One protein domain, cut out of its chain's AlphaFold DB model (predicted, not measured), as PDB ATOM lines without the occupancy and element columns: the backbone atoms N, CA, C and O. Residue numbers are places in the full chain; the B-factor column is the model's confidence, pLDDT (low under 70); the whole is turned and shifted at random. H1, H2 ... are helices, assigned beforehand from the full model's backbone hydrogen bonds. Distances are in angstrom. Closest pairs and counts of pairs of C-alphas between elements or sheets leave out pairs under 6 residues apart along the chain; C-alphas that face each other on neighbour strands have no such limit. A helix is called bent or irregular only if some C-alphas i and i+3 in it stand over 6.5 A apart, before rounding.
ATOM      1  N   LEU A  24     102.626 116.524 113.390       92.25
ATOM      2  CA  LEU A  24     102.910 117.829 112.812       92.25
ATOM      3  C   LEU A  24     102.584 117.902 111.312       92.25
ATOM      4  O   LEU A  24     102.043 118.909 110.860       92.25
ATOM      5  N   GLU A  25     102.906 116.880 110.509       92.94
ATOM      6  CA  GLU A  25     102.515 116.888 109.091       92.94
ATOM      7  C   GLU A  25     101.007 116.777 108.910       92.94
ATOM      8  O   GLU A  25     100.440 117.441 108.041       92.94
ATOM      9  N   GLN A  26     100.377 115.931 109.718       96.19
ATOM     10  CA  GLN A  26      98.937 115.750 109.727       96.19
ATOM     11  C   GLN A  26      98.238 117.080 110.047       96.19
ATOM     12  O   GLN A  26      97.335 117.501 109.318       96.19
ATOM     13  N   GLU A  27      98.682 117.779 111.088       95.00
ATOM     14  CA  GLU A  27      98.093 119.054 111.498       95.00
ATOM     15  C   GLU A  27      98.365 120.167 110.484       95.00
ATOM     16  O   GLU A  27      97.471 120.941 110.145       95.00
ATOM     17  N   LEU A  28      99.569 120.206 109.905       91.94
ATOM     18  CA  LEU A  28      99.862 121.115 108.797       91.94
ATOM     19  C   LEU A  28      98.922 120.867 107.611       91.94
ATOM     20  O   LEU A  28      98.438 121.829 107.021       91.94
ATOM     21  N   TYR A  29      98.640 119.610 107.256       93.75
ATOM     22  CA  TYR A  29      97.700 119.311 106.173       93.75
ATOM     23  C   TYR A  29      96.293 119.822 106.492       93.75
ATOM     24  O   TYR A  29      95.708 120.505 105.651       93.75
ATOM     25  N   ARG A  30      95.782 119.557 107.703       95.25
ATOM     26  CA  ARG A  30      94.479 120.074 108.160       95.25
ATOM     27  C   ARG A  30      94.413 121.587 108.029       95.25
ATOM     28  O   ARG A  30      93.475 122.125 107.449       95.25
ATOM     29  N   PHE A  31      95.442 122.270 108.517       92.12
ATOM     30  CA  PHE A  31      95.548 123.719 108.439       92.12
ATOM     31  C   PHE A  31      95.475 124.243 106.993       92.12
ATOM     32  O   PHE A  31      94.701 125.158 106.720       92.12
ATOM     33  N   TYR A  32      96.222 123.660 106.048       88.75
ATOM     34  CA  TYR A  32      96.236 124.161 104.663       88.75
ATOM     35  C   TYR A  32      95.026 123.759 103.826       88.75
ATOM     36  O   TYR A  32      94.631 124.519 102.943       88.75
ATOM     37  N   PHE A  33      94.495 122.555 104.028       91.94
ATOM     38  CA  PHE A  33      93.567 121.938 103.076       91.94
ATOM     39  C   PHE A  33      92.192 121.637 103.669       91.94
ATOM     40  O   PHE A  33      91.251 121.411 102.914       91.94
ATOM     41  N   GLU A  34      92.050 121.674 104.994       94.50
ATOM     42  CA  GLU A  34      90.818 121.294 105.700       94.50
ATOM     43  C   GLU A  34      90.329 122.386 106.664       94.50
ATOM     44  O   GLU A  34      89.502 122.127 107.535       94.50
ATOM     45  N   ASN A  35      90.804 123.627 106.494       93.38
ATOM     46  CA  ASN A  35      90.464 124.782 107.336       93.38
ATOM     47  C   ASN A  35      90.805 124.591 108.829       93.38
ATOM     48  O   ASN A  35      90.107 125.113 109.700       93.38
ATOM     49  N   GLY A  36      91.868 123.840 109.133       91.56
ATOM     50  CA  GLY A  36      92.390 123.690 110.495       91.56
ATOM     51  C   GLY A  36      92.876 125.016 111.090       91.56
ATOM     52  O   GLY A  36      93.144 125.981 110.369       91.56
ATOM     53  N   HIS A  37      93.001 125.085 112.418       91.25
ATOM     54  CA  HIS A  37      93.342 126.329 113.106       91.25
ATOM     55  C   HIS A  37      94.868 126.480 113.286       91.25
ATOM     56  O   HIS A  37      95.532 125.556 113.754       91.25
ATOM     57  N   PRO A  38      95.464 127.656 113.007       87.50
ATOM     58  CA  PRO A  38      96.916 127.850 113.109       87.50
ATOM     59  C   PRO A  38      97.477 127.585 114.518       87.50
ATOM     60  O   PRO A  38      98.590 127.083 114.655       87.50
ATOM     61  N   ASN A  39      96.707 127.873 115.574       89.38
ATOM     62  CA  ASN A  39      97.129 127.587 116.955       89.38
ATOM     63  C   ASN A  39      97.325 126.093 117.242       89.38
ATOM     64  O   ASN A  39      98.139 125.764 118.103       89.38
ATOM     65  N   ASP A  40      96.616 125.195 116.550       93.00
ATOM     66  CA  ASP A  40      96.800 123.755 116.747       93.00
ATOM     67  C   ASP A  40      98.169 123.318 116.217       93.00
ATOM     68  O   ASP A  40      98.901 122.607 116.910       93.00
ATOM     69  N   VAL A  41      98.580 123.867 115.068       90.94
ATOM     70  CA  VAL A  41      99.929 123.685 114.515       90.94
ATOM     71  C   VAL A  41     100.993 124.249 115.456       90.94
ATOM     72  O   VAL A  41     101.978 123.568 115.723       90.94
ATOM     73  N   ILE A  42     100.813 125.469 115.984       89.00
ATOM     74  CA  ILE A  42     101.774 126.080 116.923       89.00
ATOM     75  C   ILE A  42     101.931 125.215 118.175       89.00
ATOM     76  O   ILE A  42     103.052 124.947 118.603       89.00
ATOM     77  N   ARG A  43     100.812 124.764 118.759       91.56
ATOM     78  CA  ARG A  43     100.817 123.931 119.966       91.56
ATOM     79  C   ARG A  43     101.579 122.631 119.742       91.56
ATOM     80  O   ARG A  43     102.320 122.216 120.625       91.56
ATOM     81  N   LEU A  44     101.393 121.996 118.587       93.00
ATOM     82  CA  LEU A  44     102.129 120.793 118.209       93.00
ATOM     83  C   LEU A  44     103.607 121.089 117.992       93.00
ATOM     84  O   LEU A  44     104.458 120.432 118.574       93.00
ATOM     85  N   LEU A  45     103.926 122.123 117.222       90.19
ATOM     86  CA  LEU A  45     105.302 122.463 116.885       90.19
ATOM     87  C   LEU A  45     106.134 122.864 118.112       90.19
ATOM     88  O   LEU A  45     107.324 122.567 118.158       90.19
ATOM     89  N   ALA A  46     105.513 123.450 119.139       91.06
ATOM     90  CA  ALA A  46     106.157 123.703 120.427       91.06
ATOM     91  C   ALA A  46     106.655 122.417 121.117       91.06
ATOM     92  O   ALA A  46     107.666 122.454 121.809       91.06
ATOM     93  N   GLN A  47     106.011 121.266 120.892       93.25
ATOM     94  CA  GLN A  47     106.440 119.976 121.459       93.25
ATOM     95  C   GLN A  47     107.738 119.462 120.818       93.25
ATOM     96  O   GLN A  47     108.500 118.727 121.447       93.25
ATOM     97  N   TYR A  48     108.007 119.879 119.579       92.81
ATOM     98  CA  TYR A  48     109.225 119.556 118.834       92.81
ATOM     99  C   TYR A  48     110.393 120.488 119.188       92.81
ATOM    100  O   TYR A  48     111.548 120.168 118.892       92.81
ATOM    101  N   GLN A  49     110.115 121.634 119.818       93.50
ATOM    102  CA  GLN A  49     111.140 122.563 120.273       93.50
ATOM    103  C   GLN A  49     111.788 122.038 121.563       93.50
ATOM    104  O   GLN A  49     111.133 121.482 122.444       93.50
ATOM    105  N   ALA A  50     113.107 122.141 121.648       92.94
ATOM    106  CA  ALA A  50     113.880 121.851 122.846       92.94
ATOM    107  C   ALA A  50     114.115 123.136 123.653       92.94
ATOM    108  O   ALA A  50     114.086 124.237 123.102       92.94
ATOM    109  N   ASP A  51     114.434 122.991 124.940       92.69
ATOM    110  CA  ASP A  51     114.662 124.115 125.863       92.69
ATOM    111  C   ASP A  51     115.796 125.053 125.416       92.69
ATOM    112  O   ASP A  51     115.813 126.235 125.751       92.69
ATOM    113  N   ASN A  52     116.740 124.545 124.618       91.81
ATOM    114  CA  ASN A  52     117.834 125.329 124.040       91.81
ATOM    115  C   ASN A  52     117.453 126.070 122.741       91.81
ATOM    116  O   ASN A  52     118.318 126.666 122.100       91.81
ATOM    117  N   GLY A  53     116.183 126.008 122.331       89.75
ATOM    118  CA  GLY A  53     115.631 126.676 121.152       89.75
ATOM    119  C   GLY A  53     115.742 125.894 119.840       89.75
ATOM    120  O   GLY A  53     115.088 126.278 118.869       89.75
ATOM    121  N   GLY A  54     116.520 124.808 119.796       93.56
ATOM    122  CA  GLY A  54     116.594 123.915 118.637       93.56
ATOM    123  C   GLY A  54     115.350 123.037 118.491       93.56
ATOM    124  O   GLY A  54     114.541 122.930 119.408       93.56
ATOM    125  N   PHE A  55     115.202 122.380 117.342       94.50
ATOM    126  CA  PHE A  55     114.133 121.405 117.092       94.50
ATOM    127  C   PHE A  55     114.710 120.003 116.909       94.50
ATOM    128  O   PHE A  55     115.831 119.858 116.414       94.50
ATOM    129  N   ARG A  56     113.932 118.996 117.318       93.81
ATOM    130  CA  ARG A  56     114.233 117.557 117.214       93.81
ATOM    131  C   ARG A  56     113.062 116.810 116.591       93.81
ATOM    132  O   ARG A  56     111.968 117.366 116.527       93.81
ATOM    133  N   ASN A  57     113.263 115.552 116.204       92.31
ATOM    134  CA  ASN A  57     112.226 114.690 115.630       92.31
ATOM    135  C   ASN A  57     111.534 115.304 114.392       92.31
ATOM    136  O   ASN A  57     110.399 114.959 114.061       92.31
ATOM    137  N   MET A  58     112.197 116.216 113.671       89.44
ATOM    138  CA  MET A  58     111.643 116.833 112.457       89.44
ATOM    139  C   MET A  58     111.920 116.007 111.195       89.44
ATOM    140  O   MET A  58     111.393 116.348 110.133       89.44
ATOM    141  N   GLY A  59     112.421 114.785 111.364       85.44
ATOM    142  CA  GLY A  59     112.517 113.746 110.336       85.44
ATOM    143  C   GLY A  59     113.960 113.495 109.927       85.44
ATOM    144  O   GLY A  59     114.219 112.538 109.205       85.44
ATOM    145  N   GLU A  60     114.877 114.322 110.428       79.56
ATOM    146  CA  GLU A  60     116.310 114.193 110.248       79.56
ATOM    147  C   GLU A  60     116.977 113.979 111.612       79.56
ATOM    148  O   GLU A  60     116.724 114.698 112.575       79.56
ATOM    149  N   GLY A  61     117.883 113.010 111.700       80.56
ATOM    150  CA  GLY A  61     118.660 112.776 112.919       80.56
ATOM    151  C   GLY A  61     117.886 112.096 114.054       80.56
ATOM    152  O   GLY A  61     116.948 111.335 113.828       80.56
ATOM    153  N   ASP A  62     118.366 112.307 115.278       87.62
ATOM    154  CA  ASP A  62     117.860 111.642 116.478       87.62
ATOM    155  C   ASP A  62     116.558 112.295 116.977       87.62
ATOM    156  O   ASP A  62     116.417 113.520 116.982       87.62
ATOM    157  N   VAL A  63     115.600 111.470 117.401       88.81
ATOM    158  CA  VAL A  63     114.284 111.927 117.871       88.81
ATOM    159  C   VAL A  63     114.361 112.668 119.206       88.81
ATOM    160  O   VAL A  63     113.524 113.530 119.475       88.81
ATOM    161  N   ASP A  64     115.379 112.380 120.016       90.25
ATOM    162  CA  ASP A  64     115.525 112.917 121.366       90.25
ATOM    163  C   ASP A  64     116.445 114.142 121.415       90.25
ATOM    164  O   ASP A  64     116.351 114.951 122.343       90.25
ATOM    165  N   PHE A  65     117.286 114.346 120.396       92.62
ATOM    166  CA  PHE A  65     118.283 115.416 120.390       92.62
ATOM    167  C   PHE A  65     118.037 116.460 119.297       92.62
ATOM    168  O   PHE A  65     117.925 116.121 118.117       92.62
ATOM    169  N   PRO A  66     118.011 117.760 119.651       94.94
ATOM    170  CA  PRO A  66     117.856 118.809 118.662       94.94
ATOM    171  C   PRO A  66     119.073 118.879 117.745       94.94
ATOM    172  O   PRO A  66     120.217 118.731 118.182       94.94
ATOM    173  N   ASN A  67     118.830 119.157 116.467       94.50
ATOM    174  CA  ASN A  67     119.890 119.265 115.476       94.50
ATOM    175  C   ASN A  67     119.633 120.395 114.470       94.50
ATOM    176  O   ASN A  67     118.540 120.964 114.371       94.50
ATOM    177  N   GLY A  68     120.682 120.757 113.730       93.00
ATOM    178  CA  GLY A  68     120.625 121.873 112.789       93.00
ATOM    179  C   GLY A  68     119.679 121.634 111.609       93.00
ATOM    180  O   GLY A  68     119.040 122.583 111.157       93.00
ATOM    181  N   MET A  69     119.544 120.394 111.126       92.31
ATOM    182  CA  MET A  69     118.667 120.086 109.990       92.31
ATOM    183  C   MET A  69     117.200 120.223 110.389       92.31
ATOM    184  O   MET A  69     116.450 120.949 109.732       92.31
ATOM    185  N   ASP A  70     116.833 119.633 111.522       93.50
ATOM    186  CA  ASP A  70     115.495 119.720 112.094       93.50
ATOM    187  C   ASP A  70     115.102 121.164 112.410       93.50
ATOM    188  O   ASP A  70     114.004 121.615 112.072       93.50
ATOM    189  N   THR A  71     116.033 121.937 112.970       92.31
ATOM    190  CA  THR A  71     115.830 123.365 113.250       92.31
ATOM    191  C   THR A  71     115.617 124.168 111.962       92.31
ATOM    192  O   THR A  71     114.671 124.952 111.874       92.31
ATOM    193  N   CYS A  72     116.417 123.932 110.914       91.06
ATOM    194  CA  CYS A  72     116.218 124.563 109.602       91.06
ATOM    195  C   CYS A  72     114.877 124.173 108.960       91.06
ATOM    196  O   CYS A  72     114.282 124.945 108.204       91.06
ATOM    197  N   MET A  73     114.402 122.950 109.193       88.94
ATOM    198  CA  MET A  73     113.097 122.507 108.710       88.94
ATOM    199  C   MET A  73     111.953 123.182 109.460       88.94
ATOM    200  O   MET A  73     110.998 123.631 108.821       88.94
ATOM    201  N   ALA A  74     112.058 123.286 110.786       89.31
ATOM    202  CA  ALA A  74     111.092 123.993 111.618       89.31
ATOM    203  C   ALA A  74     110.995 125.459 111.200       89.31
ATOM    204  O   ALA A  74     109.905 125.939 110.896       89.31
ATOM    205  N   GLU A  75     112.131 126.148 111.074       86.62
ATOM    206  CA  GLU A  75     112.176 127.548 110.656       86.62
ATOM    207  C   GLU A  75     111.533 127.751 109.278       86.62
ATOM    208  O   GLU A  75     110.709 128.650 109.106       86.62
ATOM    209  N   ARG A  76     111.840 126.891 108.299       81.69
ATOM    210  CA  ARG A  76     111.220 126.968 106.968       81.69
ATOM    211  C   ARG A  76     109.709 126.774 107.025       81.69
ATOM    212  O   ARG A  76     108.989 127.516 106.359       81.69
ATOM    213  N   LYS A  77     109.216 125.823 107.824       78.56
ATOM    214  CA  LYS A  77     107.772 125.601 108.021       78.56
ATOM    215  C   LYS A  77     107.112 126.804 108.709       78.56
ATOM    216  O   LYS A  77     106.067 127.256 108.244       78.56
ATOM    217  N   TYR A  78     107.749 127.374 109.734       76.31
ATOM    218  CA  TYR A  78     107.287 128.578 110.426       76.31
ATOM    219  C   TYR A  78     107.277 129.810 109.513       76.31
ATOM    220  O   TYR A  78     106.220 130.391 109.272       76.31
ATOM    221  N   ARG A  79     108.429 130.222 108.975       69.81
ATOM    222  CA  ARG A  79     108.564 131.484 108.228       69.81
ATOM    223  C   ARG A  79     107.823 131.481 106.909       69.81
ATOM    224  O   ARG A  79     107.171 132.469 106.588       69.81
ATOM    225  N   ALA A  80     107.928 130.404 106.136       62.78
ATOM    226  CA  ALA A  80     107.363 130.411 104.795       62.78
ATOM    227  C   ALA A  80     105.831 130.394 104.813       62.78
ATOM    228  O   ALA A  80     105.228 130.705 103.788       62.78
ATOM    229  N   ARG A  81     105.197 129.986 105.928       63.66
ATOM    230  CA  ARG A  81     103.773 129.632 105.887       63.66
ATOM    231  C   ARG A  81     102.927 129.954 107.122       63.66
ATOM    232  O   ARG A  81     101.731 130.161 106.962       63.66
ATOM    233  N   LEU A  82     103.513 130.065 108.317       63.81
ATOM    234  CA  LEU A  82     102.815 130.523 109.531       63.81
ATOM    235  C   LEU A  82     103.134 131.984 109.878       63.81
ATOM    236  O   LEU A  82     102.290 132.680 110.431       63.81
ATOM    237  N   GLY A  83     104.315 132.482 109.499       58.00
ATOM    238  CA  GLY A  83     104.768 133.851 109.778       58.00
ATOM    239  C   GLY A  83     103.972 134.957 109.073       58.00
ATOM    240  O   GLY A  83     104.093 136.121 109.440       58.00
ATOM    241  N   GLN A  84     103.131 134.615 108.091       54.72
ATOM    242  CA  GLN A  84     102.168 135.557 107.500       54.72
ATOM    243  C   GLN A  84     100.902 135.730 108.361       54.72
ATOM    244  O   GLN A  84     100.179 136.707 108.185       54.72
ATOM    245  N   ILE A  85     100.642 134.804 109.292       53.47
ATOM    246  CA  ILE A  85      99.413 134.730 110.101       53.47
ATOM    247  C   ILE A  85      99.717 134.997 111.579       53.47
ATOM    248  O   ILE A  85      98.951 135.675 112.259       53.47
ATOM    249  N   ILE A  86     100.858 134.519 112.073       53.19
ATOM    250  CA  ILE A  86     101.311 134.718 113.448       53.19
ATOM    251  C   ILE A  86     102.502 135.669 113.416       53.19
ATOM    252  O   ILE A  86     103.580 135.327 112.926       53.19
ATOM    253  N   ARG A  87     102.311 136.880 113.946       52.16
ATOM    254  CA  ARG A  87     103.430 137.786 114.208       52.16
ATOM    255  C   ARG A  87     104.220 137.222 115.378       52.16
ATOM    256  O   ARG A  87     103.715 137.196 116.497       52.16
ATOM    257  N   VAL A  88     105.444 136.779 115.112       51.16
ATOM    258  CA  VAL A  88     106.420 136.512 116.169       51.16
ATOM    259  C   VAL A  88     106.670 137.855 116.853       51.16
ATOM    260  O   VAL A  88     107.186 138.779 116.225       51.16
ATOM    261  N   GLN A  89     106.186 138.005 118.085       43.53
ATOM    262  CA  GLN A  89     106.529 139.161 118.902       43.53
ATOM    263  C   GLN A  89     107.982 138.988 119.344       43.53
ATOM    264  O   GLN A  89     108.343 137.928 119.856       43.53
ATOM    265  N   ASN A  90     108.795 140.004 119.050       39.03
ATOM    266  CA  ASN A  90     110.146 140.140 119.588       39.03
ATOM    267  C   ASN A  90     110.102 140.359 121.100       39.03
ATOM    268  O   ASN A  90     109.175 141.077 121.544       39.03
TER     269      ASN A  90
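AT A GLANCE: This is residues 24 to 90 of the 90 residues of an uncharacterized protein of Ornithinibacillus sp (UniProt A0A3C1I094). Three helices lie side by side with their lines nearly parallel, H2 running opposite to H1 and H3, and their centres make a triangle in a loose grouping in which H1 and H2 touch and H3 is only near H2. H1 and H2 form a helical hairpin, while H3 runs near H2 without clearly touching it and is apart from H1. A long loop, residues 49 to 67, turns round at one end to join H2 to H3, and the last residues, 83 to 90, form a tail that leads away from H1. The printed part has 67 residues with three named helices in the order H1, H2, H3 and no named strand, and its class is all helix, with 36 of the 67 printed residues in the helices. The whole is compact, with a radius of gyration of the C-alphas of 11.8 A, and it spans 32 by 28 by 17 A along its three main axes.

IN THESE COORDINATES: The printed part begins with H1, residues 24 to 33, from Leu 24 to Phe 33, which measures 14.1 A from first to last C-alpha. C-alpha 24 is at (102.910, 117.829, 112.812). After a link of four residues comes H2, residues 38 to 48, from Pro 38 to Tyr 48, which measures 15.9 A; C-alpha 38 is at (96.916, 127.850, 113.109). Residues 49 to 67 then hold no named element. The longest helix by residues is H3, residues 68 to 82, from Gly 68 to Leu 82, with 15 residues and 20.1 A from first to last C-alpha. Its last C-alpha, that of Leu 82, is at (102.815, 130.523, 109.531). No helix is bent or irregular. Residues 83 to 90 follow H3, and Asn 90 is the chain's last residue.

HOW THE PARTS SIT: H1 and H2 are a hairpin of two helices joined by a tight link. They touch, with 8 pairs of C-alphas within 8 A. Their closest C-alphas are those of Glu 27 and Val 41, 5.8 A apart, and their centres are 10.9 A apart. They run opposite ways at a shallow tilt of 15 degrees. H2 and H3 are close but not clearly touching, with 2 pairs of C-alphas within 8 A. Their closest C-alphas are those of Pro 38 and Leu 82, 7.4 A apart, at the first residue of H2 and the last of H3. Their centres are 12.6 A apart, and they run opposite ways at a shallow tilt of 7 degrees. H1 and H3 are apart. In H1 every O i to N i+4 pair of the backbone is within hydrogen-bond range; in H2 it is 5 of 7 pairs and in H3 10 of 11.

THE WHOLE: The two C-alphas farthest apart in the domain are those of Glu 34 and Asn 52, at 32.9 A. Glu 34 belongs to the link between H1 and H2, and Asn 52 to the link between H2 and H3. From the first printed C-alpha, that of Leu 24, to the last, that of Asn 90, the distance is 24.4 A. The printed part has no cut. The link from H2 to H3 is long, with 19 residues, and its C-alphas lie 8 to 16 A from the mean of all C-alphas. The mean pLDDT of the printed part is 84.3; it is 93 for H1, 91 for H2 and 82 for H3. The model's confidence is low, under 70, for 12 residues, namely 79 to 90, of which 79 to 82 belong to H3.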